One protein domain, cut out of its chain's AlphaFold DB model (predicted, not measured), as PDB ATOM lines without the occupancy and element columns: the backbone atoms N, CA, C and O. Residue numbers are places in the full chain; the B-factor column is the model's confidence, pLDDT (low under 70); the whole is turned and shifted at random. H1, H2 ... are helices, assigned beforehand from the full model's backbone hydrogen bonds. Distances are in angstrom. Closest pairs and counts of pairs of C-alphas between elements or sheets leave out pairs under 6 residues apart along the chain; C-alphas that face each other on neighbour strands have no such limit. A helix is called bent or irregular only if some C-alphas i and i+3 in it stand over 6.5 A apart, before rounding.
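AT A GLANCE: This is residues 15 to 35, 45 to 74 and 124 to 224 of the 316 residues of the protein "Uncultured bacterium extrachromosomal DNA RGI02248" of uncultured bacterium (UniProt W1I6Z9). Four helical pieces, H3b, H4, H5 and H8a, make an up-and-down bundle, each running against the one before it in the chain; H4 and H5 form a long hairpin in it, and H3b and H8a cross steeply. H3a, the first arm of the bent helix H3, lies near the middle of the whole and packs on both arms of the bent helix H8; toward one end of the longest axis lie H8b, H2, which packs on H3a, and H1, which touches no helix, and toward the other end lie little H6 and a long link, residues 178 to 189, leading to H7. The printed part has 152 residues with eight named helices, H1 to H8, and no named strand, and its class is all helix. It is compact, with a radius of gyration of the C-alphas of 16.7 A and spans of 46 by 37 by 23 A.

IN THESE COORDINATES: H1, residues 15 to 22, begins at C-alpha 15 (29.161, 77.057, 36.279), and H2 is residues 28 to 34. H3, residues 47 to 71, was assigned as one helix by its hydrogen bonds but is bent, with C-alphas 57 and 60 7.7 A apart; its arms are H3a, residues 47 to 57, 15.9 A long, and H3b, residues 60 to 71, 16.5 A. H4, residues 124 to 147, begins at C-alpha 124 (68.406, 72.312, 27.933) and is 33.9 A long; H5, residues 154 to 171, is 25.4 A. H6 is residues 174 to 177 and H7 residues 190 to 194. H8, residues 198 to 222, likewise one helix by its hydrogen bonds, is bent, with C-alphas 209 and 212 6.9 A apart; H8a is residues 198 to 209 and H8b residues 212 to 222, ending at C-alpha 222 (32.540, 65.754, 39.849).

HOW THE PARTS SIT: H4 and H5 touch, closest at the C-alphas of Thr 136 and Leu 167, 5.9 A, at a shallow tilt of 22 degrees, opposite ways. H3b touches H8a at Phe 62 and Val 201, C-alphas 5.9 A apart, at a steep tilt of 44 degrees. H3a and H8b are about perpendicular at 76 degrees and touch, the closest C-alphas being those of Pro 47 and Tyr 212, 5.6 A. H2 touches H3a, closest at the C-alphas of Leu 28 and Ile 50, 6.5 A. H7 and H8a touch only at the corner. H1 touches no helix. Every O i to N i+4 pair is within hydrogen-bond range in H1, H2, H3a, H3b, H4, H5, H7, H8a and H8b; H6 is too short for one.

THE WHOLE: The C-alphas of Ile 15 and Thr 178, the two farthest apart, are 50.6 A apart. Residues 36 to 44 and 75 to 123 are not printed, with C-alpha gaps of 13.9 A and 7.9 A. The link H6 to H7 is long. Mean pLDDT of the printed part is 75.6; residues 15 to 35, 45 to 50, 150, 186 to 188 and 210 to 224 are under 70.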
ATOM      1  N   ILE A  15      28.035  76.954  35.336       56.25
ATOM      2  CA  ILE A  15      29.161  77.057  36.279       56.25
ATOM      3  C   ILE A  15      30.364  76.252  35.795       56.25
ATOM      4  O   ILE A  15      31.495  76.731  35.818       56.25
ATOM      5  N   VAL A  16      30.116  75.018  35.357       51.09
ATOM      6  CA  VAL A  16      31.157  74.167  34.783       51.09
ATOM      7  C   VAL A  16      31.685  74.783  33.488       51.09
ATOM      8  O   VAL A  16      32.895  74.866  33.344       51.09
ATOM      9  N   GLU A  17      30.821  75.287  32.603       51.78
ATOM     10  CA  GLU A  17      31.215  75.973  31.361       51.78
ATOM     11  C   GLU A  17      32.068  77.232  31.627       51.78
ATOM     12  O   GLU A  17      33.068  77.439  30.943       51.78
ATOM     13  N   ASP A  18      31.742  78.040  32.638       54.25
ATOM     14  CA  ASP A  18      32.481  79.261  32.991       54.25
ATOM     15  C   ASP A  18      33.851  78.930  33.618       54.25
ATOM     16  O   ASP A  18      34.876  79.510  33.251       54.25
ATOM     17  N   ILE A  19      33.907  77.918  34.496       52.06
ATOM     18  CA  ILE A  19      35.175  77.369  35.007       52.06
ATOM     19  C   ILE A  19      35.995  76.771  33.844       52.06
ATOM     20  O   ILE A  19      37.210  76.948  33.769       52.06
ATOM     21  N   GLU A  20      35.357  76.095  32.889       50.03
ATOM     22  CA  GLU A  20      36.008  75.519  31.707       50.03
ATOM     23  C   GLU A  20      36.526  76.575  30.716       50.03
ATOM     24  O   GLU A  20      37.515  76.305  30.021       50.03
ATOM     25  N   GLN A  21      35.900  77.756  30.644       53.53
ATOM     26  CA  GLN A  21      36.356  78.898  29.843       53.53
ATOM     27  C   GLN A  21      37.591  79.563  30.455       53.53
ATOM     28  O   GLN A  21      38.567  79.808  29.740       53.53
ATOM     29  N   GLU A  22      37.589  79.774  31.772       50.84
ATOM     30  CA  GLU A  22      38.708  80.392  32.492       50.84
ATOM     31  C   GLU A  22      39.942  79.474  32.531       50.84
ATOM     32  O   GLU A  22      41.081  79.914  32.360       50.84
ATOM     33  N   TYR A  23      39.713  78.164  32.669       50.41
ATOM     34  CA  TYR A  23      40.758  77.139  32.724       50.41
ATOM     35  C   TYR A  23      40.760  76.241  31.482       50.41
ATOM     36  O   TYR A  23      41.020  75.048  31.583       50.41
ATOM     37  N   ARG A  24      40.462  76.803  30.301       44.41
ATOM     38  CA  ARG A  24      40.639  76.213  28.956       44.41
ATOM     39  C   ARG A  24      40.545  74.672  28.918       44.41
ATOM     40  O   ARG A  24      41.514  73.991  28.579       44.41
ATOM     41  N   MET A  25      39.377  74.124  29.257       50.84
ATOM     42  CA  MET A  25      39.119  72.671  29.319       50.84
ATOM     43  C   MET A  25      38.013  72.170  28.381       50.84
ATOM     44  O   MET A  25      37.605  71.009  28.443       50.84
ATOM     45  N   LEU A  26      37.602  72.998  27.423       38.47
ATOM     46  CA  LEU A  26      36.504  72.732  26.487       38.47
ATOM     47  C   LEU A  26      36.829  71.741  25.351       38.47
ATOM     48  O   LEU A  26      36.221  71.761  24.285       38.47
ATOM     49  N   SER A  27      37.784  70.847  25.559       38.28
ATOM     50  CA  SER A  27      38.007  69.705  24.674       38.28
ATOM     51  C   SER A  27      37.568  68.393  25.313       38.28
ATOM     52  O   SER A  27      37.434  67.414  24.601       38.28
ATOM     53  N   LEU A  28      37.239  68.335  26.607       39.38
ATOM     54  CA  LEU A  28      36.837  67.071  27.235       39.38
ATOM     55  C   LEU A  28      35.361  66.720  27.074       39.38
ATOM     56  O   LEU A  28      35.067  65.577  26.727       39.38
ATOM     57  N   ASP A  29      34.443  67.663  27.285       37.78
ATOM     58  CA  ASP A  29      33.006  67.381  27.139       37.78
ATOM     59  C   ASP A  29      32.597  67.294  25.659       37.78
ATOM     60  O   ASP A  29      31.798  66.439  25.276       37.78
ATOM     61  N   PHE A  30      33.248  68.087  24.798       33.19
ATOM     62  CA  PHE A  30      33.150  67.958  23.343       33.19
ATOM     63  C   PHE A  30      33.661  66.587  22.869       33.19
ATOM     64  O   PHE A  30      32.937  65.880  22.178       33.19
ATOM     65  N   LEU A  31      34.846  66.133  23.309       36.78
ATOM     66  CA  LEU A  31      35.360  64.810  22.926       36.78
ATOM     67  C   LEU A  31      34.550  63.656  23.540       36.78
ATOM     68  O   LEU A  31      34.329  62.669  22.849       36.78
ATOM     69  N   LYS A  32      34.046  63.758  24.779       39.97
ATOM     70  CA  LYS A  32      33.155  62.733  25.365       39.97
ATOM     71  C   LYS A  32      31.876  62.542  24.547       39.97
ATOM     72  O   LYS A  32      31.421  61.410  24.412       39.97
ATOM     73  N   ARG A  33      31.310  63.632  24.013       37.75
ATOM     74  CA  ARG A  33      30.089  63.610  23.190       37.75
ATOM     75  C   ARG A  33      30.352  63.187  21.746       37.75
ATOM     76  O   ARG A  33      29.541  62.479  21.162       37.75
ATOM     77  N   THR A  34      31.475  63.599  21.157       33.59
ATOM     78  CA  THR A  34      31.821  63.254  19.766       33.59
ATOM     79  C   THR A  34      32.456  61.864  19.641       33.59
ATOM     80  O   THR A  34      32.340  61.238  18.595       33.59
ATOM     81  N   TYR A  35      33.074  61.343  20.706       38.06
ATOM     82  CA  TYR A  35      33.740  60.035  20.748       38.06
ATOM     83  C   TYR A  35      33.063  59.090  21.755       38.06
ATOM     84  O   TYR A  35      33.733  58.387  22.514       38.06
ATOM     85  N   GLU A  45      41.032  54.368  32.143       47.00
ATOM     86  CA  GLU A  45      41.614  54.716  30.827       47.00
ATOM     87  C   GLU A  45      41.189  56.082  30.233       47.00
ATOM     88  O   GLU A  45      41.466  56.394  29.077       47.00
ATOM     89  N   THR A  46      40.579  56.975  31.007       53.38
ATOM     90  CA  THR A  46      40.270  58.352  30.560       53.38
ATOM     91  C   THR A  46      41.426  59.366  30.475       53.38
ATOM     92  O   THR A  46      41.249  60.386  29.798       53.38
ATOM     93  N   PRO A  47      42.624  59.150  31.061       57.50
ATOM     94  CA  PRO A  47      43.719  60.113  30.959       57.50
ATOM     95  C   PRO A  47      44.235  60.355  29.538       57.50
ATOM     96  O   PRO A  47      44.871  61.372  29.264       57.50
ATOM     97  N   GLU A  48      43.999  59.410  28.632       66.38
ATOM     98  CA  GLU A  48      44.499  59.468  27.261       66.38
ATOM     99  C   GLU A  48      43.766  60.501  26.407       66.38
ATOM    100  O   GLU A  48      44.408  61.257  25.677       66.38
ATOM    101  N   ILE A  49      42.445  60.598  26.572       63.72
ATOM    102  CA  ILE A  49      41.610  61.612  25.914       63.72
ATOM    103  C   ILE A  49      41.991  63.005  26.418       63.72
ATOM    104  O   ILE A  49      42.082  63.944  25.636       63.72
ATOM    105  N   ILE A  50      42.278  63.139  27.713       64.75
ATOM    106  CA  ILE A  50      42.682  64.412  28.326       64.75
ATOM    107  C   ILE A  50      44.019  64.870  27.776       64.75
ATOM    108  O   ILE A  50      44.149  66.015  27.344       64.75
ATOM    109  N   TRP A  51      44.996  63.962  27.750       78.06
ATOM    110  CA  TRP A  51      46.295  64.231  27.153       78.06
ATOM    111  C   TRP A  51      46.145  64.671  25.693       78.06
ATOM    112  O   TRP A  51      46.740  65.672  25.297       78.06
ATOM    113  N   TRP A  52      45.316  63.961  24.919       77.00
ATOM    114  CA  TRP A  52      45.030  64.269  23.518       77.00
ATOM    115  C   TRP A  52      44.479  65.685  23.347       77.00
ATOM    116  O   TRP A  52      45.028  66.486  22.595       77.00
ATOM    117  N   SER A  53      43.431  66.000  24.102       70.31
ATOM    118  CA  SER A  53      42.745  67.290  24.110       70.31
ATOM    119  C   SER A  53      43.701  68.450  24.413       70.31
ATOM    120  O   SER A  53      43.764  69.434  23.675       70.31
ATOM    121  N   ILE A  54      44.505  68.294  25.467       75.00
ATOM    122  CA  ILE A  54      45.480  69.297  25.893       75.00
ATOM    123  C   ILE A  54      46.531  69.495  24.802       75.00
ATOM    124  O   ILE A  54      46.887  70.626  24.466       75.00
ATOM    125  N   PHE A  55      47.031  68.398  24.232       84.56
ATOM    126  CA  PHE A  55      48.050  68.486  23.201       84.56
ATOM    127  C   PHE A  55      47.514  69.090  21.903       84.56
ATOM    128  O   PHE A  55      48.226  69.875  21.288       84.56
ATOM    129  N   ALA A  56      46.272  68.803  21.511       81.44
ATOM    130  CA  ALA A  56      45.656  69.383  20.319       81.44
ATOM    131  C   ALA A  56      45.643  70.924  20.372       81.44
ATOM    132  O   ALA A  56      46.010  71.578  19.395       81.44
ATOM    133  N   GLY A  57      45.327  71.507  21.536       78.19
ATOM    134  CA  GLY A  57      45.364  72.961  21.747       78.19
ATOM    135  C   GLY A  57      46.771  73.572  21.735       78.19
ATOM    136  O   GLY A  57      46.939  74.747  21.402       78.19
ATOM    137  N   GLU A  58      47.796  72.780  22.053       85.44
ATOM    138  CA  GLU A  58      49.182  73.240  22.181       85.44
ATOM    139  C   GLU A  58      50.100  72.775  21.034       85.44
ATOM    140  O   GLU A  58      51.238  73.241  20.945       85.44
ATOM    141  N   GLN A  59      49.632  71.918  20.112       90.62
ATOM    142  CA  GLN A  59      50.491  71.249  19.122       90.62
ATOM    143  C   GLN A  59      51.261  72.249  18.255       90.62
ATOM    144  O   GLN A  59      52.454  72.078  18.010       90.62
ATOM    145  N   LYS A  60      50.582  73.310  17.796       90.62
ATOM    146  CA  LYS A  60      51.157  74.282  16.860       90.62
ATOM    147  C   LYS A  60      52.277  75.065  17.539       90.62
ATOM    148  O   LYS A  60      53.394  75.092  17.028       90.62
ATOM    149  N   LYS A  61      51.997  75.592  18.735       90.56
ATOM    150  CA  LYS A  61      52.971  76.300  19.578       90.56
ATOM    151  C   LYS A  61      54.160  75.404  19.911       90.56
ATOM    152  O   LYS A  61      55.302  75.831  19.800       90.56
ATOM    153  N   PHE A  62      53.902  74.148  20.275       94.19
ATOM    154  CA  PHE A  62      54.946  73.187  20.608       94.19
ATOM    155  C   PHE A  62      55.875  72.909  19.419       94.19
ATOM    156  O   PHE A  62      57.098  72.973  19.558       94.19
ATOM    157  N   LEU A  63      55.315  72.644  18.235       95.25
ATOM    158  CA  LEU A  63      56.090  72.400  17.017       95.25
ATOM    159  C   LEU A  63      56.913  73.627  16.603       95.25
ATOM    160  O   LEU A  63      58.079  73.479  16.233       95.25
ATOM    161  N   GLU A  64      56.332  74.825  16.671       95.25
ATOM    162  CA  GLU A  64      57.021  76.090  16.384       95.25
ATOM    163  C   GLU A  64      58.162  76.348  17.374       95.25
ATOM    164  O   GLU A  64      59.281  76.644  16.954       95.25
ATOM    165  N   ALA A  65      57.927  76.129  18.669       94.81
ATOM    166  CA  ALA A  65      58.944  76.251  19.706       94.81
ATOM    167  C   ALA A  65      60.113  75.281  19.483       94.81
ATOM    168  O   ALA A  65      61.278  75.673  19.568       94.81
ATOM    169  N   CYS A  66      59.823  74.018  19.150       95.81
ATOM    170  CA  CYS A  66      60.855  73.036  18.823       95.81
ATOM    171  C   CYS A  66      61.668  73.440  17.586       95.81
ATOM    172  O   CYS A  66      62.892  73.311  17.614       95.81
ATOM    173  N   ARG A  67      61.020  73.934  16.520       95.25
ATOM    174  CA  ARG A  67      61.716  74.428  15.315       95.25
ATOM    175  C   ARG A  67      62.632  75.597  15.651       95.25
ATOM    176  O   ARG A  67      63.815  75.529  15.352       95.25
ATOM    177  N   HIS A  68      62.118  76.591  16.374       94.25
ATOM    178  CA  HIS A  68      62.890  77.760  16.784       94.25
ATOM    179  C   HIS A  68      64.165  77.379  17.554       94.25
ATOM    180  O   HIS A  68      65.234  77.928  17.296       94.25
ATOM    181  N   ILE A  69      64.078  76.415  18.480       93.56
ATOM    182  CA  ILE A  69      65.258  75.948  19.220       93.56
ATOM    183  C   ILE A  69      66.231  75.190  18.311       93.56
ATOM    184  O   ILE A  69      67.437  75.348  18.454       93.56
ATOM    185  N   ILE A  70      65.738  74.346  17.404       93.44
ATOM    186  CA  ILE A  70      66.601  73.579  16.494       93.44
ATOM    187  C   ILE A  70      67.338  74.508  15.519       93.44
ATOM    188  O   ILE A  70      68.500  74.252  15.216       93.44
ATOM    189  N   ASP A  71      66.690  75.584  15.071       91.44
ATOM    190  CA  ASP A  71      67.282  76.567  14.158       91.44
ATOM    191  C   ASP A  71      68.306  77.470  14.861       91.44
ATOM    192  O   ASP A  71      69.264  77.933  14.241       91.44
ATOM    193  N   ARG A  72      68.119  77.732  16.162       88.69
ATOM    194  CA  ARG A  72      69.018  78.554  16.988       88.69
ATOM    195  C   ARG A  72      69.280  77.892  18.344       88.69
ATOM    196  O   ARG A  72      68.787  78.369  19.373       88.69
ATOM    197  N   PRO A  73      70.037  76.782  18.368       87.50
ATOM    198  CA  PRO A  73      70.245  76.030  19.588       87.50
ATOM    199  C   PRO A  73      71.213  76.749  20.515       87.50
ATOM    200  O   PRO A  73      72.140  77.436  20.092       87.50
ATOM    201  N   ARG A  74      71.037  76.548  21.818       83.44
ATOM    202  CA  ARG A  74      72.016  77.036  22.784       83.44
ATOM    203  C   ARG A  74      73.288  76.193  22.726       83.44
ATOM    204  O   ARG A  74      73.218  74.967  22.833       83.44
ATOM    205  N   GLU A 124      69.602  71.819  28.604       92.44
ATOM    206  CA  GLU A 124      68.406  72.312  27.933       92.44
ATOM    207  C   GLU A 124      68.147  71.582  26.611       92.44
ATOM    208  O   GLU A 124      67.024  71.156  26.345       92.44
ATOM    209  N   ASN A 125      69.185  71.370  25.794       94.50
ATOM    210  CA  ASN A 125      69.059  70.623  24.538       94.50
ATOM    211  C   ASN A 125      68.781  69.143  24.791       94.50
ATOM    212  O   ASN A 125      67.970  68.528  24.093       94.50
ATOM    213  N   ARG A 126      69.404  68.568  25.828       94.56
ATOM    214  CA  ARG A 126      69.088  67.213  26.294       94.56
ATOM    215  C   ARG A 126      67.629  67.118  26.741       94.56
ATOM    216  O   ARG A 126      66.960  66.152  26.374       94.56
ATOM    217  N   PHE A 127      67.123  68.110  27.479       94.19
ATOM    218  CA  PHE A 127      65.712  68.186  27.863       94.19
ATOM    219  C   PHE A 127      64.798  68.249  26.637       94.19
ATOM    220  O   PHE A 127      63.872  67.447  26.550       94.19
ATOM    221  N   LEU A 128      65.082  69.118  25.659       95.69
ATOM    222  CA  LEU A 128      64.310  69.199  24.415       95.69
ATOM    223  C   LEU A 128      64.236  67.834  23.713       95.69
ATOM    224  O   LEU A 128      63.146  67.370  23.386       95.69
ATOM    225  N   LYS A 129      65.386  67.169  23.529       96.44
ATOM    226  CA  LYS A 129      65.473  65.832  22.915       96.44
ATOM    227  C   LYS A 129      64.582  64.826  23.639       96.44
ATOM    228  O   LYS A 129      63.872  64.040  23.008       96.44
ATOM    229  N   PHE A 130      64.631  64.848  24.964       94.94
ATOM    230  CA  PHE A 130      63.849  63.974  25.824       94.94
ATOM    231  C   PHE A 130      62.346  64.264  25.741       94.94
ATOM    232  O   PHE A 130      61.580  63.350  25.440       94.94
ATOM    233  N   ALA A 131      61.930  65.514  25.947       93.31
ATOM    234  CA  ALA A 131      60.529  65.929  25.926       93.31
ATOM    235  C   ALA A 131      59.881  65.642  24.566       93.31
ATOM    236  O   ALA A 131      58.813  65.036  24.505       93.31
ATOM    237  N   LEU A 132      60.569  65.985  23.471       95.88
ATOM    238  CA  LEU A 132      60.103  65.709  22.115       95.88
ATOM    239  C   LEU A 132      59.956  64.205  21.864       95.88
ATOM    240  O   LEU A 132      58.965  63.776  21.278       95.88
ATOM    241  N   SER A 133      60.901  63.390  22.342       95.06
ATOM    242  CA  SER A 133      60.821  61.929  22.214       95.06
ATOM    243  C   SER A 133      59.632  61.356  22.985       95.06
ATOM    244  O   SER A 133      58.873  60.576  22.417       95.06
ATOM    245  N   GLN A 134      59.429  61.777  24.238       91.69
ATOM    246  CA  GLN A 134      58.302  61.325  25.059       91.69
ATOM    247  C   GLN A 134      56.951  61.701  24.450       91.69
ATOM    248  O   GLN A 134      56.082  60.841  24.315       91.69
ATOM    249  N   ILE A 135      56.787  62.965  24.053       92.88
ATOM    250  CA  ILE A 135      55.538  63.467  23.474       92.88
ATOM    251  C   ILE A 135      55.253  62.762  22.147       92.88
ATOM    252  O   ILE A 135      54.141  62.287  21.947       92.88
ATOM    253  N   THR A 136      56.259  62.601  21.279       95.25
ATOM    254  CA  THR A 136      56.094  61.890  19.997       95.25
ATOM    255  C   THR A 136      55.683  60.435  20.208       95.25
ATOM    256  O   THR A 136      54.773  59.960  19.539       95.25
ATOM    257  N   SER A 137      56.325  59.723  21.139       92.69
ATOM    258  CA  SER A 137      55.994  58.324  21.427       92.69
ATOM    259  C   SER A 137      54.604  58.169  22.044       92.69
ATOM    260  O   SER A 137      53.881  57.242  21.684       92.69
ATOM    261  N   LYS A 138      54.192  59.078  22.939       88.62
ATOM    262  CA  LYS A 138      52.830  59.056  23.484       88.62
ATOM    263  C   LYS A 138      51.800  59.374  22.399       88.62
ATOM    264  O   LYS A 138      50.802  58.671  22.302       88.62
ATOM    265  N   TYR A 139      52.073  60.364  21.554       91.00
ATOM    266  CA  TYR A 139      51.219  60.718  20.423       91.00
ATOM    267  C   TYR A 139      51.039  59.547  19.448       91.00
ATOM    268  O   TYR A 139      49.926  59.272  19.022       91.00
ATOM    269  N   GLU A 140      52.115  58.826  19.124       92.75
ATOM    270  CA  GLU A 140      52.091  57.639  18.258       92.75
ATOM    271  C   GLU A 140      51.183  56.533  18.809       92.75
ATOM    272  O   GLU A 140      50.366  55.973  18.076       92.75
ATOM    273  N   LEU A 141      51.280  56.262  20.114       87.69
ATOM    274  CA  LEU A 141      50.411  55.305  20.795       87.69
ATOM    275  C   LEU A 141      48.934  55.712  20.690       87.69
ATOM    276  O   LEU A 141      48.103  54.893  20.301       87.69
ATOM    277  N   LEU A 142      48.615  56.970  21.006       83.12
ATOM    278  CA  LEU A 142      47.241  57.482  20.967       83.12
ATOM    279  C   LEU A 142      46.680  57.501  19.553       83.12
ATOM    280  O   LEU A 142      45.567  57.040  19.335       83.12
ATOM    281  N   LYS A 143      47.473  57.955  18.582       85.44
ATOM    282  CA  LYS A 143      47.124  57.903  17.164       85.44
ATOM    283  C   LYS A 143      46.730  56.485  16.753       85.44
ATOM    284  O   LYS A 143      45.684  56.306  16.145       85.44
ATOM    285  N   THR A 144      47.540  55.490  17.118       84.88
ATOM    286  CA  THR A 144      47.293  54.088  16.748       84.88
ATOM    287  C   THR A 144      45.984  53.578  17.353       84.88
ATOM    288  O   THR A 144      45.223  52.896  16.674       84.88
ATOM    289  N   ARG A 145      45.685  53.948  18.606       81.00
ATOM    290  CA  ARG A 145      44.406  53.629  19.264       81.00
ATOM    291  C   ARG A 145      43.222  54.309  18.569       81.00
ATOM    292  O   ARG A 145      42.223  53.650  18.309       81.00
ATOM    293  N   ILE A 146      43.348  55.589  18.211       74.44
ATOM    294  CA  ILE A 146      42.299  56.355  17.514       74.44
ATOM    295  C   ILE A 146      42.055  55.807  16.096       74.44
ATOM    296  O   ILE A 146      40.925  55.768  15.625       74.44
ATOM    297  N   GLU A 147      43.087  55.332  15.404       75.75
ATOM    298  CA  GLU A 147      42.941  54.753  14.061       75.75
ATOM    299  C   GLU A 147      42.231  53.390  14.057       75.75
ATOM    300  O   GLU A 147      41.644  53.017  13.042       75.75
ATOM    301  N   GLN A 148      42.243  52.659  15.177       75.06
ATOM    302  CA  GLN A 148      41.536  51.378  15.325       75.06
ATOM    303  C   GLN A 148      40.015  51.544  15.485       75.06
ATOM    304  O   GLN A 148      39.264  50.570  15.403       75.06
ATOM    305  N   VAL A 149      39.547  52.773  15.693       75.19
ATOM    306  CA  VAL A 149      38.139  53.096  15.912       75.19
ATOM    307  C   VAL A 149      37.426  53.213  14.570       75.19
ATOM    308  O   VAL A 149      37.779  54.042  13.730       75.19
ATOM    309  N   LYS A 150      36.390  52.392  14.367       56.62
ATOM    310  CA  LYS A 150      35.685  52.277  13.077       56.62
ATOM    311  C   LYS A 150      35.012  53.572  12.598       56.62
ATOM    312  O   LYS A 150      34.806  53.719  11.401       56.62
ATOM    313  N   GLU A 151      34.695  54.497  13.501       71.81
ATOM    314  CA  GLU A 151      33.914  55.714  13.216       71.81
ATOM    315  C   GLU A 151      34.772  56.965  12.949       71.81
ATOM    316  O   GLU A 151      34.240  58.056  12.754       71.81
ATOM    317  N   VAL A 152      36.104  56.850  12.930       71.56
ATOM    318  CA  VAL A 152      36.972  58.022  12.732       71.56
ATOM    319  C   VAL A 152      37.041  58.402  11.256       71.56
ATOM    320  O   VAL A 152      37.437  57.593  10.411       71.56
ATOM    321  N   SER A 153      36.706  59.665  10.968       79.06
ATOM    322  CA  SER A 153      36.742  60.231   9.618       79.06
ATOM    323  C   SER A 153      38.145  60.179   8.999       79.06
ATOM    324  O   SER A 153      39.158  60.328   9.690       79.06
ATOM    325  N   ASP A 154      38.217  60.026   7.677       82.06
ATOM    326  CA  ASP A 154      39.501  59.996   6.968       82.06
ATOM    327  C   ASP A 154      40.254  61.330   7.058       82.06
ATOM    328  O   ASP A 154      41.483  61.336   7.140       82.06
ATOM    329  N   ALA A 155      39.534  62.454   7.136       79.88
ATOM    330  CA  ALA A 155      40.128  63.770   7.364       79.88
ATOM    331  C   ALA A 155      40.871  63.824   8.710       79.88
ATOM    332  O   ALA A 155      42.021  64.263   8.773       79.88
ATOM    333  N   THR A 156      40.260  63.291   9.774       77.50
ATOM    334  CA  THR A 156      40.902  63.189  11.090       77.50
ATOM    335  C   THR A 156      42.146  62.307  11.020       77.50
ATOM    336  O   THR A 156      43.201  62.709  11.499       77.50
ATOM    337  N   LYS A 157      42.087  61.138  10.367       80.12
ATOM    338  CA  LYS A 157      43.263  60.256  10.211       80.12
ATOM    339  C   LYS A 157      44.421  60.947   9.486       80.12
ATOM    340  O   LYS A 157      45.576  60.801   9.888       80.12
ATOM    341  N   GLN A 158      44.127  61.728   8.447       87.94
ATOM    342  CA  GLN A 158      45.143  62.499   7.727       87.94
ATOM    343  C   GLN A 158      45.787  63.569   8.613       87.94
ATOM    344  O   GLN A 158      47.014  63.685   8.623       87.94
ATOM    345  N   GLU A 159      44.994  64.302   9.396       86.00
ATOM    346  CA  GLU A 159      45.507  65.285  10.354       86.00
ATOM    347  C   GLU A 159      46.404  64.622  11.412       86.00
ATOM    348  O   GLU A 159      47.540  65.056  11.636       86.00
ATOM    349  N   LEU A 160      45.945  63.503  11.989       85.94
ATOM    350  CA  LEU A 160      46.707  62.714  12.958       85.94
ATOM    351  C   LEU A 160      48.079  62.323  12.404       85.94
ATOM    352  O   LEU A 160      49.105  62.484  13.077       85.94
ATOM    353  N   GLN A 161      48.093  61.813  11.173       92.69
ATOM    354  CA  GLN A 161      49.302  61.400  10.481       92.69
ATOM    355  C   GLN A 161      50.216  62.589  10.161       92.69
ATOM    356  O   GLN A 161      51.425  62.486  10.378       92.69
ATOM    357  N   ALA A 162      49.679  63.720   9.703       93.62
ATOM    358  CA  ALA A 162      50.461  64.914   9.385       93.62
ATOM    359  C   ALA A 162      51.192  65.475  10.620       93.62
ATOM    360  O   ALA A 162      52.391  65.787  10.564       93.62
ATOM    361  N   THR A 163      50.503  65.534  11.761       92.94
ATOM    362  CA  THR A 163      51.106  65.948  13.034       92.94
ATOM    363  C   THR A 163      52.158  64.943  13.507       92.94
ATOM    364  O   THR A 163      53.264  65.353  13.872       92.94
ATOM    365  N   TYR A 164      51.882  63.633  13.440       95.38
ATOM    366  CA  TYR A 164      52.876  62.609  13.792       95.38
ATOM    367  C   TYR A 164      54.141  62.730  12.933       95.38
ATOM    368  O   TYR A 164      55.253  62.715  13.462       95.38
ATOM    369  N   VAL A 165      53.995  62.902  11.615       96.44
ATOM    370  CA  VAL A 165      55.127  63.089  10.696       96.44
ATOM    371  C   VAL A 165      55.936  64.330  11.075       96.44
ATOM    372  O   VAL A 165      57.167  64.268  11.114       96.44
ATOM    373  N   SER A 166      55.268  65.432  11.420       96.12
ATOM    374  CA  SER A 166      55.923  66.668  11.863       96.12
ATOM    375  C   SER A 166      56.737  66.464  13.144       96.12
ATOM    376  O   SER A 166      57.916  66.825  13.190       96.12
ATOM    377  N   LEU A 167      56.149  65.825  14.160       96.19
ATOM    378  CA  LEU A 167      56.827  65.482  15.413       96.19
ATOM    379  C   LEU A 167      58.018  64.548  15.177       96.19
ATOM    380  O   LEU A 167      59.124  64.793  15.659       96.19
ATOM    381  N   ASN A 168      57.815  63.500  14.381       96.38
ATOM    382  CA  ASN A 168      58.831  62.495  14.104       96.38
ATOM    383  C   ASN A 168      60.010  63.075  13.305       96.38
ATOM    384  O   ASN A 168      61.162  62.715  13.557       96.38
ATOM    385  N   ARG A 169      59.747  64.007  12.380       96.38
ATOM    386  CA  ARG A 169      60.787  64.731  11.637       96.38
ATOM    387  C   ARG A 169      61.656  65.572  12.568       96.38
ATOM    388  O   ARG A 169      62.877  65.530  12.444       96.38
ATOM    389  N   LEU A 170      61.048  66.291  13.514       96.25
ATOM    390  CA  LEU A 170      61.800  67.035  14.526       96.25
ATOM    391  C   LEU A 170      62.592  66.071  15.421       96.25
ATOM    392  O   LEU A 170      63.787  66.267  15.615       96.25
ATOM    393  N   ARG A 171      61.970  64.980  15.892       95.25
ATOM    394  CA  ARG A 171      62.610  63.960  16.745       95.25
ATOM    395  C   ARG A 171      63.865  63.362  16.103       95.25
ATOM    396  O   ARG A 171      64.849  63.117  16.795       95.25
ATOM    397  N   LYS A 172      63.835  63.127  14.788       95.12
ATOM    398  CA  LYS A 172      64.933  62.529  14.006       95.12
ATOM    399  C   LYS A 172      65.916  63.556  13.423       95.12
ATOM    400  O   LYS A 172      66.773  63.179  12.624       95.12
ATOM    401  N   ASN A 173      65.812  64.832  13.796       96.00
ATOM    402  CA  ASN A 173      66.694  65.878  13.285       96.00
ATOM    403  C   ASN A 173      68.176  65.589  13.620       96.00
ATOM    404  O   ASN A 173      68.504  65.107  14.708       96.00
ATOM    405  N   SER A 174      69.081  65.892  12.680       94.12
ATOM    406  CA  SER A 174      70.528  65.673  12.814       94.12
ATOM    407  C   SER A 174      71.145  66.421  13.999       94.12
ATOM    408  O   SER A 174      72.098  65.908  14.586       94.12
ATOM    409  N   PHE A 175      70.565  67.554  14.410       92.75
ATOM    410  CA  PHE A 175      70.925  68.302  15.616       92.75
ATOM    411  C   PHE A 175      71.081  67.385  16.841       92.75
ATOM    412  O   PHE A 175      72.107  67.400  17.530       92.75
ATOM    413  N   PHE A 176      70.119  66.481  17.052       94.25
ATOM    414  CA  PHE A 176      70.087  65.598  18.216       94.25
ATOM    415  C   PHE A 176      71.127  64.471  18.197       94.25
ATOM    416  O   PHE A 176      71.258  63.768  19.204       94.25
ATOM    417  N   ARG A 177      71.890  64.290  17.107       93.00
ATOM    418  CA  ARG A 177      73.014  63.332  17.056       93.00
ATOM    419  C   ARG A 177      74.157  63.748  17.981       93.00
ATOM    420  O   ARG A 177      74.822  62.887  18.540       93.00
ATOM    421  N   THR A 178      74.336  65.057  18.170       90.81
ATOM    422  CA  THR A 178      75.380  65.644  19.034       90.81
ATOM    423  C   THR A 178      74.912  65.910  20.468       90.81
ATOM    424  O   THR A 178      75.692  66.360  21.299       90.81
ATOM    425  N   VAL A 179      73.643  65.623  20.772       93.44
ATOM    426  CA  VAL A 179      73.021  65.871  22.078       93.44
ATOM    427  C   VAL A 179      72.897  64.558  22.850       93.44
ATOM    428  O   VAL A 179      72.305  63.587  22.367       93.44
ATOM    429  N   GLY A 180      73.425  64.529  24.071       92.25
ATOM    430  CA  GLY A 180      73.438  63.363  24.946       92.25
ATOM    431  C   GLY A 180      72.068  62.981  25.518       92.25
ATOM    432  O   GLY A 180      71.019  63.531  25.170       92.25
ATOM    433  N   ARG A 181      72.063  61.999  26.426       92.94
ATOM    434  CA  ARG A 181      70.850  61.569  27.138       92.94
ATOM    435  C   ARG A 181      70.522  62.538  28.275       92.94
ATOM    436  O   ARG A 181      71.400  62.927  29.047       92.94
ATOM    437  N   PHE A 182      69.246  62.880  28.408       93.12
ATOM    438  CA  PHE A 182      68.747  63.632  29.554       93.12
ATOM    439  C   PHE A 182      68.751  62.766  30.818       93.12
ATOM    440  O   PHE A 182      68.239  61.647  30.802       93.12
ATOM    441  N   LYS A 183      69.344  63.281  31.900       88.19
ATOM    442  CA  LYS A 183      69.459  62.599  33.201       88.19
ATOM    443  C   LYS A 183      68.628  63.269  34.306       88.19
ATOM    444  O   LYS A 183      68.761  62.897  35.462       88.19
ATOM    445  N   GLY A 184      67.786  64.242  33.951       79.38
ATOM    446  CA  GLY A 184      67.058  65.080  34.901       79.38
ATOM    447  C   GLY A 184      67.632  66.492  35.029       79.38
ATOM    448  O   GLY A 184      68.678  66.826  34.457       79.38
ATOM    449  N   LEU A 185      66.895  67.329  35.758       75.56
ATOM    450  CA  LEU A 185      67.329  68.655  36.191       75.56
ATOM    451  C   LEU A 185      67.844  68.533  37.624       75.56
ATOM    452  O   LEU A 185      67.077  68.184  38.513       75.56
ATOM    453  N   ASN A 186      69.132  68.794  37.834       62.72
ATOM    454  CA  ASN A 186      69.720  68.806  39.176       62.72
ATOM    455  C   ASN A 186      69.422  70.126  39.910       62.72
ATOM    456  O   ASN A 186      69.487  70.178  41.131       62.72
ATOM    457  N   GLN A 187      69.134  71.188  39.153       66.38
ATOM    458  CA  GLN A 187      68.784  72.531  39.612       66.38
ATOM    459  C   GLN A 187      67.779  73.137  38.624       66.38
ATOM    460  O   GLN A 187      67.663  72.667  37.485       66.38
ATOM    461  N   GLU A 188      67.062  74.178  39.042       67.12
ATOM    462  CA  GLU A 188      66.185  74.924  38.142       67.12
ATOM    463  C   GLU A 188      66.986  75.568  37.001       67.12
ATOM    464  O   GLU A 188      68.002  76.225  37.220       67.12
ATOM    465  N   SER A 189      66.528  75.385  35.758       77.75
ATOM    466  CA  SER A 189      67.132  76.041  34.596       77.75
ATOM    467  C   SER A 189      66.354  77.307  34.259       77.75
ATOM    468  O   SER A 189      65.243  77.247  33.727       77.75
ATOM    469  N   MET A 190      66.979  78.465  34.483       80.50
ATOM    470  CA  MET A 190      66.452  79.771  34.061       80.50
ATOM    471  C   MET A 190      66.155  79.824  32.560       80.50
ATOM    472  O   MET A 190      65.283  80.560  32.108       80.50
ATOM    473  N   VAL A 191      66.870  79.021  31.775       82.94
ATOM    474  CA  VAL A 191      66.681  78.914  30.329       82.94
ATOM    475  C   VAL A 191      65.359  78.228  30.020       82.94
ATOM    476  O   VAL A 191      64.570  78.748  29.237       82.94
ATOM    477  N   LEU A 192      65.082  77.104  30.684       83.19
ATOM    478  CA  LEU A 192      63.800  76.411  30.563       83.19
ATOM    479  C   LEU A 192      62.635  77.227  31.134       83.19
ATOM    480  O   LEU A 192      61.495  76.966  30.774       83.19
ATOM    481  N   GLN A 193      62.888  78.211  31.996       74.56
ATOM    482  CA  GLN A 193      61.842  79.089  32.525       74.56
ATOM    483  C   GLN A 193      61.584  80.316  31.636       74.56
ATOM    484  O   GLN A 193      60.427  80.684  31.430       74.56
ATOM    485  N   LYS A 194      62.640  80.951  31.103       75.62
ATOM    486  CA  LYS A 194      62.552  82.290  30.491       75.62
ATOM    487  C   LYS A 194      62.955  82.365  29.019       75.62
ATOM    488  O   LYS A 194      62.488  83.266  28.330       75.62
ATOM    489  N   ALA A 195      63.801  81.466  28.512       82.75
ATOM    490  CA  ALA A 195      64.292  81.589  27.140       82.75
ATOM    491  C   ALA A 195      63.210  81.224  26.115       82.75
ATOM    492  O   ALA A 195      62.546  80.191  26.235       82.75
ATOM    493  N   THR A 196      63.070  82.063  25.088       82.31
ATOM    494  CA  THR A 196      62.105  81.881  23.997       82.31
ATOM    495  C   THR A 196      62.261  80.506  23.346       82.31
ATOM    496  O   THR A 196      63.371  80.039  23.089       82.31
ATOM    497  N   GLY A 197      61.140  79.826  23.109       89.31
ATOM    498  CA  GLY A 197      61.104  78.438  22.645       89.31
ATOM    499  C   GLY A 197      61.281  77.427  23.783       89.31
ATOM    500  O   GLY A 197      60.387  76.616  24.013       89.31
ATOM    501  N   TYR A 198      62.386  77.478  24.537       90.19
ATOM    502  CA  TYR A 198      62.634  76.519  25.631       90.19
ATOM    503  C   TYR A 198      61.557  76.580  26.714       90.19
ATOM    504  O   TYR A 198      61.085  75.534  27.162       90.19
ATOM    505  N   SER A 199      61.127  77.788  27.086       85.62
ATOM    506  CA  SER A 199      60.048  77.996  28.052       85.62
ATOM    507  C   SER A 199      58.717  77.423  27.583       85.62
ATOM    508  O   SER A 199      58.003  76.806  28.369       85.62
ATOM    509  N   GLN A 200      58.405  77.546  26.293       87.62
ATOM    510  CA  GLN A 200      57.186  76.991  25.706       87.62
ATOM    511  C   GLN A 200      57.219  75.459  25.717       87.62
ATOM    512  O   GLN A 200      56.297  74.840  26.238       87.62
ATOM    513  N   VAL A 201      58.317  74.842  25.261       92.44
ATOM    514  CA  VAL A 201      58.495  73.378  25.308       92.44
ATOM    515  C   VAL A 201      58.395  72.856  26.742       92.44
ATOM    516  O   VAL A 201      57.728  71.852  26.994       92.44
ATOM    517  N   TYR A 202      59.030  73.543  27.695       86.62
ATOM    518  CA  TYR A 202      58.994  73.170  29.107       86.62
ATOM    519  C   TYR A 202      57.583  73.282  29.702       86.62
ATOM    520  O   TYR A 202      57.147  72.379  30.419       86.62
ATOM    521  N   ARG A 203      56.838  74.346  29.373       82.00
ATOM    522  CA  ARG A 203      55.437  74.531  29.785       82.00
ATOM    523  C   ARG A 203      54.536  73.442  29.215       82.00
ATOM    524  O   ARG A 203      53.866  72.771  29.996       82.00
ATOM    525  N   THR A 204      54.574  73.199  27.903       84.69
ATOM    526  CA  THR A 204      53.760  72.154  27.264       84.69
ATOM    527  C   THR A 204      54.084  70.772  27.834       84.69
ATOM    528  O   THR A 204      53.177  70.013  28.158       84.69
ATOM    529  N   TRP A 205      55.363  70.438  28.033       86.19
ATOM    530  CA  TRP A 205      55.740  69.149  28.622       86.19
ATOM    531  C   TRP A 205      55.223  68.986  30.059       86.19
ATOM    532  O   TRP A 205      54.685  67.933  30.400       86.19
ATOM    533  N   ASN A 206      55.334  70.024  30.896       76.62
ATOM    534  CA  ASN A 206      54.797  69.993  32.258       76.62
ATOM    535  C   ASN A 206      53.273  69.864  32.274       76.62
ATOM    536  O   ASN A 206      52.740  69.083  33.061       76.62
ATOM    537  N   LEU A 207      52.589  70.598  31.398       72.50
ATOM    538  CA  LEU A 207      51.142  70.544  31.231       72.50
ATOM    539  C   LEU A 207      50.688  69.117  30.884       72.50
ATOM    540  O   LEU A 207      49.844  68.545  31.571       72.50
ATOM    541  N   LEU A 208      51.333  68.488  29.901       76.50
ATOM    542  CA  LEU A 208      51.036  67.114  29.489       76.50
ATOM    543  C   LEU A 208      51.379  66.071  30.558       76.50
ATOM    544  O   LEU A 208      50.652  65.094  30.722       76.50
ATOM    545  N   ARG A 209      52.473  66.258  31.306       73.56
ATOM    546  CA  ARG A 209      52.848  65.360  32.410       73.56
ATOM    547  C   ARG A 209      51.830  65.417  33.550       73.56
ATOM    548  O   ARG A 209      51.559  64.397  34.177       73.56
ATOM    549  N   LYS A 210      51.275  66.601  33.817       61.44
ATOM    550  CA  LYS A 210      50.288  66.831  34.879       61.44
ATOM    551  C   LYS A 210      48.851  66.513  34.463       61.44
ATOM    552  O   LYS A 210      48.005  66.414  35.343       61.44
ATOM    553  N   ALA A 211      48.584  66.271  33.177       57.75
ATOM    554  CA  ALA A 211      47.264  65.899  32.654       57.75
ATOM    555  C   ALA A 211      46.599  64.737  33.426       57.75
ATOM    556  O   ALA A 211      45.390  64.744  33.635       57.75
ATOM    557  N   TYR A 212      47.390  63.773  33.914       51.34
ATOM    558  CA  TYR A 212      46.916  62.650  34.734       51.34
ATOM    559  C   TYR A 212      46.439  63.085  36.131       51.34
ATOM    560  O   TYR A 212      45.354  62.707  36.557       51.34
ATOM    561  N   SER A 213      47.215  63.930  36.816       46.16
ATOM    562  CA  SER A 213      46.842  64.496  38.123       46.16
ATOM    563  C   SER A 213      45.645  65.446  38.007       46.16
ATOM    564  O   SER A 213      44.813  65.525  38.906       46.16
ATOM    565  N   LEU A 214      45.535  66.127  36.868       47.00
ATOM    566  CA  LEU A 214      44.417  66.994  36.533       47.00
ATOM    567  C   LEU A 214      43.126  66.189  36.312       47.00
ATOM    568  O   LEU A 214      42.082  66.586  36.813       47.00
ATOM    569  N   ASN A 215      43.211  65.026  35.657       44.47
ATOM    570  CA  ASN A 215      42.091  64.095  35.499       44.47
ATOM    571  C   ASN A 215      41.531  63.620  36.849       44.47
ATOM    572  O   ASN A 215      40.331  63.687  37.090       44.47
ATOM    573  N   GLU A 216      42.411  63.184  37.755       40.22
ATOM    574  CA  GLU A 216      42.015  62.811  39.118       40.22
ATOM    575  C   GLU A 216      41.378  63.990  39.869       40.22
ATOM    576  O   GLU A 216      40.408  63.796  40.600       40.22
ATOM    577  N   GLY A 217      41.877  65.212  39.653       40.69
ATOM    578  CA  GLY A 217      41.280  66.446  40.167       40.69
ATOM    579  C   GLY A 217      39.860  66.693  39.650       40.69
ATOM    580  O   GLY A 217      38.974  66.974  40.449       40.69
ATOM    581  N   ILE A 218      39.612  66.506  38.347       46.84
ATOM    582  CA  ILE A 218      38.289  66.675  37.716       46.84
ATOM    583  C   ILE A 218      37.305  65.591  38.175       46.84
ATOM    584  O   ILE A 218      36.157  65.897  38.481       46.84
ATOM    585  N   TYR A 219      37.729  64.329  38.279       44.56
ATOM    586  CA  TYR A 219      36.867  63.277  38.834       44.56
ATOM    587  C   TYR A 219      36.518  63.538  40.294       44.56
ATOM    588  O   TYR A 219      35.373  63.348  40.702       44.56
ATOM    589  N   ARG A 220      37.483  64.033  41.075       38.22
ATOM    590  CA  ARG A 220      37.220  64.478  42.443       38.22
ATOM    591  C   ARG A 220      36.284  65.686  42.463       38.22
ATOM    592  O   ARG A 220      35.418  65.720  43.326       38.22
ATOM    593  N   LEU A 221      36.382  66.609  41.505       41.19
ATOM    594  CA  LEU A 221      35.480  67.754  41.351       41.19
ATOM    595  C   LEU A 221      34.040  67.320  41.034       41.19
ATOM    596  O   LEU A 221      33.111  67.802  41.670       41.19
ATOM    597  N   GLN A 222      33.853  66.353  40.129       43.16
ATOM    598  CA  GLN A 222      32.540  65.754  39.849       43.16
ATOM    599  C   GLN A 222      31.946  65.025  41.066       43.16
ATOM    600  O   GLN A 222      30.734  64.851  41.139       43.16
ATOM    601  N   SER A 223      32.789  64.610  42.019       40.25
ATOM    602  CA  SER A 223      32.365  64.006  43.289       40.25
ATOM    603  C   SER A 223      32.206  65.000  44.450       40.25
ATOM    604  O   SER A 223      31.835  64.586  45.549       40.25
ATOM    605  N   LYS A 224      32.516  66.291  44.253       47.25
ATOM    606  CA  LYS A 224      32.327  67.329  45.278       47.25
ATOM    607  C   LYS A 224      30.870  67.778  45.320       47.25
ATOM    608  O   LYS A 224      30.173  67.773  44.309       47.25
TER     609      LYS A 224